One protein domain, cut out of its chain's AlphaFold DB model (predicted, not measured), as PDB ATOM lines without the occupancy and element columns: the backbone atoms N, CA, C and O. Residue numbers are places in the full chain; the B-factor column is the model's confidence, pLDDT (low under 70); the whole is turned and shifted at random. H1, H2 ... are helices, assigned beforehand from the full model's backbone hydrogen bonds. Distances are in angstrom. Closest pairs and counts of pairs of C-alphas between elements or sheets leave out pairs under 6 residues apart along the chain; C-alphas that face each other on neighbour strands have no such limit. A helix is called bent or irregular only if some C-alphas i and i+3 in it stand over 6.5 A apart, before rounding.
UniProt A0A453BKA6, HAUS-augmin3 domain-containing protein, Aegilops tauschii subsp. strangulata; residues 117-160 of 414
ATOM      1  N   ALA A 117     -46.723  25.284 -23.585       77.81
ATOM      2  CA  ALA A 117     -47.836  24.340 -23.729       77.81
ATOM      3  C   ALA A 117     -47.729  23.176 -22.726       77.81
ATOM      4  O   ALA A 117     -48.735  22.759 -22.165       77.81
ATOM      5  N   SER A 118     -46.504  22.725 -22.450       81.50
ATOM      6  CA  SER A 118     -46.202  21.687 -21.464       81.50
ATOM      7  C   SER A 118     -46.505  22.134 -20.030       81.50
ATOM      8  O   SER A 118     -47.022  21.349 -19.244       81.50
ATOM      9  N   ASP A 119     -46.212  23.395 -19.688       82.75
ATOM     10  CA  ASP A 119     -46.494  23.945 -18.352       82.75
ATOM     11  C   ASP A 119     -48.001  24.092 -18.115       82.75
ATOM     12  O   ASP A 119     -48.472  23.927 -16.994       82.75
ATOM     13  N   LEU A 120     -48.760  24.383 -19.178       83.56
ATOM     14  CA  LEU A 120     -50.215  24.475 -19.117       83.56
ATOM     15  C   LEU A 120     -50.861  23.091 -18.942       83.56
ATOM     16  O   LEU A 120     -51.747  22.937 -18.112       83.56
ATOM     17  N   GLU A 121     -50.380  22.071 -19.662       84.62
ATOM     18  CA  GLU A 121     -50.825  20.680 -19.463       84.62
ATOM     19  C   GLU A 121     -50.495  20.174 -18.050       84.62
ATOM     20  O   GLU A 121     -51.298  19.474 -17.433       84.62
ATOM     21  N   LEU A 122     -49.332  20.555 -17.513       85.19
ATOM     22  CA  LEU A 122     -48.953  20.240 -16.137       85.19
ATOM     23  C   LEU A 122     -49.856  20.948 -15.118       85.19
ATOM     24  O   LEU A 122     -50.247  20.334 -14.129       85.19
ATOM     25  N   TYR A 123     -50.191  22.217 -15.357       83.94
ATOM     26  CA  TYR A 123     -51.126  22.968 -14.521       83.94
ATOM     27  C   TYR A 123     -52.500  22.288 -14.476       83.94
ATOM     28  O   TYR A 123     -52.991  21.998 -13.387       83.94
ATOM     29  N   ASP A 124     -53.064  21.942 -15.639       85.56
ATOM     30  CA  ASP A 124     -54.362  21.263 -15.741       85.56
ATOM     31  C   ASP A 124     -54.349  19.906 -15.003       85.56
ATOM     32  O   ASP A 124     -55.315  19.533 -14.332       85.56
ATOM     33  N   GLN A 125     -53.239  19.161 -15.086       87.62
ATOM     34  CA  GLN A 125     -53.063  17.893 -14.373       87.62
ATOM     35  C   GLN A 125     -52.994  18.088 -12.849       87.62
ATOM     36  O   GLN A 125     -53.596  17.318 -12.101       87.62
ATOM     37  N   LEU A 126     -52.277  19.111 -12.373       82.69
ATOM     38  CA  LEU A 126     -52.183  19.433 -10.946       82.69
ATOM     39  C   LEU A 126     -53.523  19.918 -10.375       82.69
ATOM     40  O   LEU A 126     -53.825  19.629  -9.214       82.69
ATOM     41  N   GLU A 127     -54.324  20.611 -11.190       82.31
ATOM     42  CA  GLU A 127     -55.683  21.049 -10.845       82.31
ATOM     43  C   GLU A 127     -56.615  19.844 -10.701       82.31
ATOM     44  O   GLU A 127     -57.309  19.711  -9.694       82.31
ATOM     45  N   LEU A 128     -56.551  18.899 -11.644       82.88
ATOM     46  CA  LEU A 128     -57.284  17.630 -11.573       82.88
ATOM     47  C   LEU A 128     -56.896  16.774 -10.358       82.88
ATOM     48  O   LEU A 128     -57.745  16.082  -9.798       82.88
ATOM     49  N   GLU A 129     -55.626  16.801  -9.954       83.50
ATOM     50  CA  GLU A 129     -55.116  16.049  -8.802       83.50
ATOM     51  C   GLU A 129     -55.391  16.728  -7.448       83.50
ATOM     52  O   GLU A 129     -55.107  16.124  -6.411       83.50
ATOM     53  N   GLY A 130     -55.932  17.954  -7.431       79.50
ATOM     54  CA  GLY A 130     -56.195  18.711  -6.202       79.50
ATOM     55  C   GLY A 130     -54.925  19.083  -5.430       79.50
ATOM     56  O   GLY A 130     -54.955  19.198  -4.209       79.50
ATOM     57  N   LYS A 131     -53.788  19.208  -6.130       78.44
ATOM     58  CA  LYS A 131     -52.468  19.514  -5.542       78.44
ATOM     59  C   LYS A 131     -52.082  20.988  -5.656       78.44
ATOM     60  O   LYS A 131     -50.966  21.355  -5.287       78.44
ATOM     61  N   LEU A 132     -52.965  21.825  -6.197       78.44
ATOM     62  CA  LEU A 132     -52.783  23.270  -6.165       78.44
ATOM     63  C   LEU A 132     -53.050  23.781  -4.753       78.44
ATOM     64  O   LEU A 132     -54.089  23.496  -4.169       78.44
ATOM     65  N   LEU A 133     -52.091  24.538  -4.225       77.50
ATOM     66  CA  LEU A 133     -52.266  25.254  -2.969       77.50
ATOM     67  C   LEU A 133     -53.322  26.339  -3.191       77.50
ATOM     68  O   LEU A 133     -53.143  27.225  -4.030       77.50
ATOM     69  N   GLU A 134     -54.411  26.270  -2.439       80.00
ATOM     70  CA  GLU A 134     -55.486  27.256  -2.479       80.00
ATOM     71  C   GLU A 134     -55.489  28.065  -1.186       80.00
ATOM     72  O   GLU A 134     -55.261  27.503  -0.120       80.00
ATOM     73  N   GLY A 135     -55.780  29.370  -1.280       77.81
ATOM     74  CA  GLY A 135     -56.062  30.305  -0.176       77.81
ATOM     75  C   GLY A 135     -55.440  29.953   1.178       77.81
ATOM     76  O   GLY A 135     -54.351  30.405   1.492       77.81
ATOM     77  N   LYS A 136     -56.112  29.094   1.951       78.62
ATOM     78  CA  LYS A 136     -55.716  28.674   3.302       78.62
ATOM     79  C   LYS A 136     -54.352  27.975   3.388       78.62
ATOM     80  O   LYS A 136     -53.644  28.156   4.373       78.62
ATOM     81  N   ASP A 137     -53.983  27.188   2.380       80.00
ATOM     82  CA  ASP A 137     -52.676  26.525   2.316       80.00
ATOM     83  C   ASP A 137     -51.568  27.523   1.960       80.00
ATOM     84  O   ASP A 137     -50.446  27.417   2.455       80.00
ATOM     85  N   LEU A 138     -51.894  28.526   1.134       80.88
ATOM     86  CA  LEU A 138     -50.995  29.639   0.827       80.88
ATOM     87  C   LEU A 138     -50.813  30.548   2.042       80.88
ATOM     88  O   LEU A 138     -49.682  30.914   2.341       80.88
ATOM     89  N   ASP A 139     -51.893  30.844   2.765       80.62
ATOM     90  CA  ASP A 139     -51.866  31.616   4.007       80.62
ATOM     91  C   ASP A 139     -51.035  30.878   5.070       80.62
ATOM     92  O   ASP A 139     -50.148  31.462   5.680       80.62
ATOM     93  N   SER A 140     -51.202  29.556   5.214       80.38
ATOM     94  CA  SER A 140     -50.380  28.752   6.130       80.38
ATOM     95  C   SER A 140     -48.907  28.687   5.718       80.38
ATOM     96  O   SER A 140     -48.033  28.667   6.586       80.38
ATOM     97  N   ALA A 141     -48.606  28.612   4.419       79.50
ATOM     98  CA  ALA A 141     -47.232  28.658   3.930       79.50
ATOM     99  C   ALA A 141     -46.615  30.044   4.168       79.50
ATOM    100  O   ALA A 141     -45.458  30.134   4.576       79.50
ATOM    101  N   PHE A 142     -47.394  31.105   3.971       77.69
ATOM    102  CA  PHE A 142     -46.998  32.480   4.238       77.69
ATOM    103  C   PHE A 142     -46.696  32.696   5.727       77.69
ATOM    104  O   PHE A 142     -45.608  33.163   6.060       77.69
ATOM    105  N   ASP A 143     -47.583  32.241   6.612       78.75
ATOM    106  CA  ASP A 143     -47.419  32.333   8.066       78.75
ATOM    107  C   ASP A 143     -46.249  31.479   8.592       78.75
ATOM    108  O   ASP A 143     -45.631  31.811   9.604       78.75
ATOM    109  N   SER A 144     -45.900  30.385   7.900       77.56
ATOM    110  CA  SER A 144     -44.753  29.536   8.261       77.56
ATOM    111  C   SER A 144     -43.393  30.187   7.986       77.56
ATOM    112  O   SER A 144     -42.374  29.773   8.545       77.56
ATOM    113  N   ILE A 145     -43.354  31.213   7.131       76.56
ATOM    114  CA  ILE A 145     -42.127  31.936   6.821       76.56
ATOM    115  C   ILE A 145     -41.918  32.993   7.903       76.56
ATOM    116  O   ILE A 145     -42.481  34.085   7.863       76.56
ATOM    117  N   SER A 146     -41.023  32.698   8.845       67.12
ATOM    118  CA  SER A 146     -40.697  33.596   9.962       67.12
ATOM    119  C   SER A 146     -40.218  34.993   9.534       67.12
ATOM    120  O   SER A 146     -40.282  35.927  10.323       67.12
ATOM    121  N   ALA A 147     -39.765  35.164   8.287       64.31
ATOM    122  CA  ALA A 147     -39.364  36.462   7.742       64.31
ATOM    123  C   ALA A 147     -40.541  37.421   7.452       64.31
ATOM    124  O   ALA A 147     -40.302  38.617   7.290       64.31
ATOM    125  N   PHE A 148     -41.784  36.925   7.378       63.09
ATOM    126  CA  PHE A 148     -42.985  37.719   7.066       63.09
ATOM    127  C   PHE A 148     -43.933  37.921   8.260       63.09
ATOM    128  O   PHE A 148     -44.985  38.535   8.098       63.09
ATOM    129  N   SER A 149     -43.580  37.447   9.459       63.03
ATOM    130  CA  SER A 149     -44.399  37.636  10.663       63.03
ATOM    131  C   SER A 149     -44.531  39.124  11.031       63.03
ATOM    132  O   SER A 149     -43.521  39.813  11.166       63.03
ATOM    133  N   GLU A 150     -45.759  39.598  11.260       58.69
ATOM    134  CA  GLU A 150     -46.103  41.002  11.567       58.69
ATOM    135  C   GLU A 150     -45.593  41.483  12.946       58.69
ATOM    136  O   GLU A 150     -45.536  42.679  13.233       58.69
ATOM    137  N   THR A 151     -45.159  40.556  13.804       58.84
ATOM    138  CA  THR A 151     -44.434  40.859  15.041       58.84
ATOM    139  C   THR A 151     -43.039  41.383  14.705       58.84
ATOM    140  O   THR A 151     -42.130  40.616  14.386       58.84
ATOM    141  N   GLY A 152     -42.857  42.702  14.808       55.22
ATOM    142  CA  GLY A 152     -41.601  43.420  14.539       55.22
ATOM    143  C   GLY A 152     -40.382  43.014  15.384       55.22
ATOM    144  O   GLY A 152     -39.325  43.618  15.237       55.22
ATOM    145  N   GLU A 153     -40.486  41.983  16.223       55.31
ATOM    146  CA  GLU A 153     -39.373  41.409  16.993       55.31
ATOM    147  C   GLU A 153     -38.331  40.715  16.092       55.31
ATOM    148  O   GLU A 153     -37.152  40.646  16.433       55.31
ATOM    149  N   ASN A 154     -38.715  40.279  14.886       53.56
ATOM    150  CA  ASN A 154     -37.789  39.632  13.948       53.56
ATOM    151  C   ASN A 154     -36.934  40.616  13.130       53.56
ATOM    152  O   ASN A 154     -35.946  40.209  12.512       53.56
ATOM    153  N   HIS A 155     -37.255  41.914  13.117       52.75
ATOM    154  CA  HIS A 155     -36.447  42.905  12.394       52.75
ATOM    155  C   HIS A 155     -35.101  43.183  13.077       52.75
ATOM    156  O   HIS A 155     -34.129  43.497  12.391       52.75
ATOM    157  N   GLU A 156     -35.016  42.963  14.391       51.34
ATOM    158  CA  GLU A 156     -33.771  43.045  15.164       51.34
ATOM    159  C   GLU A 156     -32.971  41.728  15.152       51.34
ATOM    160  O   GLU A 156     -31.771  41.741  15.386       51.34
ATOM    161  N   TYR A 157     -33.602  40.597  14.806       52.12
ATOM    162  CA  TYR A 157     -32.926  39.305  14.597       52.12
ATOM    163  C   TYR A 157     -32.411  39.098  13.163       52.12
ATOM    164  O   TYR A 157     -31.537  38.264  12.929       52.12
ATOM    165  N   THR A 158     -32.942  39.842  12.186       53.75
ATOM    166  CA  THR A 158     -32.501  39.743  10.780       53.75
ATOM    167  C   THR A 158     -31.215  40.539  10.537       53.75
ATOM    168  O   THR A 158     -30.366  40.137   9.738       53.75
ATOM    169  N   PHE A 159     -31.026  41.643  11.264       54.12
ATOM    170  CA  PHE A 159     -29.715  42.252  11.437       54.12
ATOM    171  C   PHE A 159     -29.064  41.586  12.638       54.12
ATOM    172  O   PHE A 159     -29.387  41.925  13.766       54.12
ATOM    173  N   LEU A 160     -28.166  40.628  12.389       56.88
ATOM    174  CA  LEU A 160     -27.258  40.095  13.410       56.88
ATOM    175  C   LEU A 160     -26.836  41.240  14.345       56.88
ATOM    176  O   LEU A 160     -26.321  42.252  13.855       56.88
TER     177      LEU A 160
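AT A GLANCE: This is residues 117 to 160 of the 414 residues of the protein "HAUS-augmin3 domain-containing protein" of Aegilops tauschii subsp. strangulata (UniProt A0A453BKA6). Three separate helices are strung along an open, drawn-out chain in a shallow U: H1 makes one end, H2 lies in the middle at the bottom of the U, and H3 makes the other end. No helix packs on another, and there is no shared core. The printed part has 44 residues with three named helices, in the order H1, H2, H3, and no named strand; its class is all helix. It is extended, with a radius of gyration of the C-alphas of 16.5 A, and its C-alphas span 45 by 21 by 10 A.

IN THESE COORDINATES: Find C-alpha 117 at (-47.836, 24.340, -23.729); from there H1, residues 117 to 128, runs 16.8 A to C-alpha 128. Next look for C-alpha 135 at (-56.062, 30.305, -0.176), where H2, residues 135 to 144, begins and runs 14.1 A. H3, residues 152 to 158, covers 10.5 A and ends at C-alpha 158 at (-32.501, 39.743, 10.780).

HOW THE PARTS SIT: Start at H1, which is apart from H2 and from H3. H2 and H3 are apart too. Look at residues 117 to 122, which belong to H1, and you will find that they stand free, as do residues 148 to 153. In H1 and H2 every O i to N i+4 pair is within hydrogen-bond range; in H3 it is 1 of 3, beside 2 of 4 O i to N i+3 pairs. H3 is neither bent nor irregular, but only just: C-alphas 153 and 156 are 6.1 A apart.

THE WHOLE: The two C-alphas farthest apart, those of Ala 117 and Glu 156, are 45.4 A from each other. The printed part has no cut, and both links, H1 to H2 and H2 to H3, are short. In the B-factor column the mean pLDDT of the printed part is 72.9, and residues 146 to 160 are under 70.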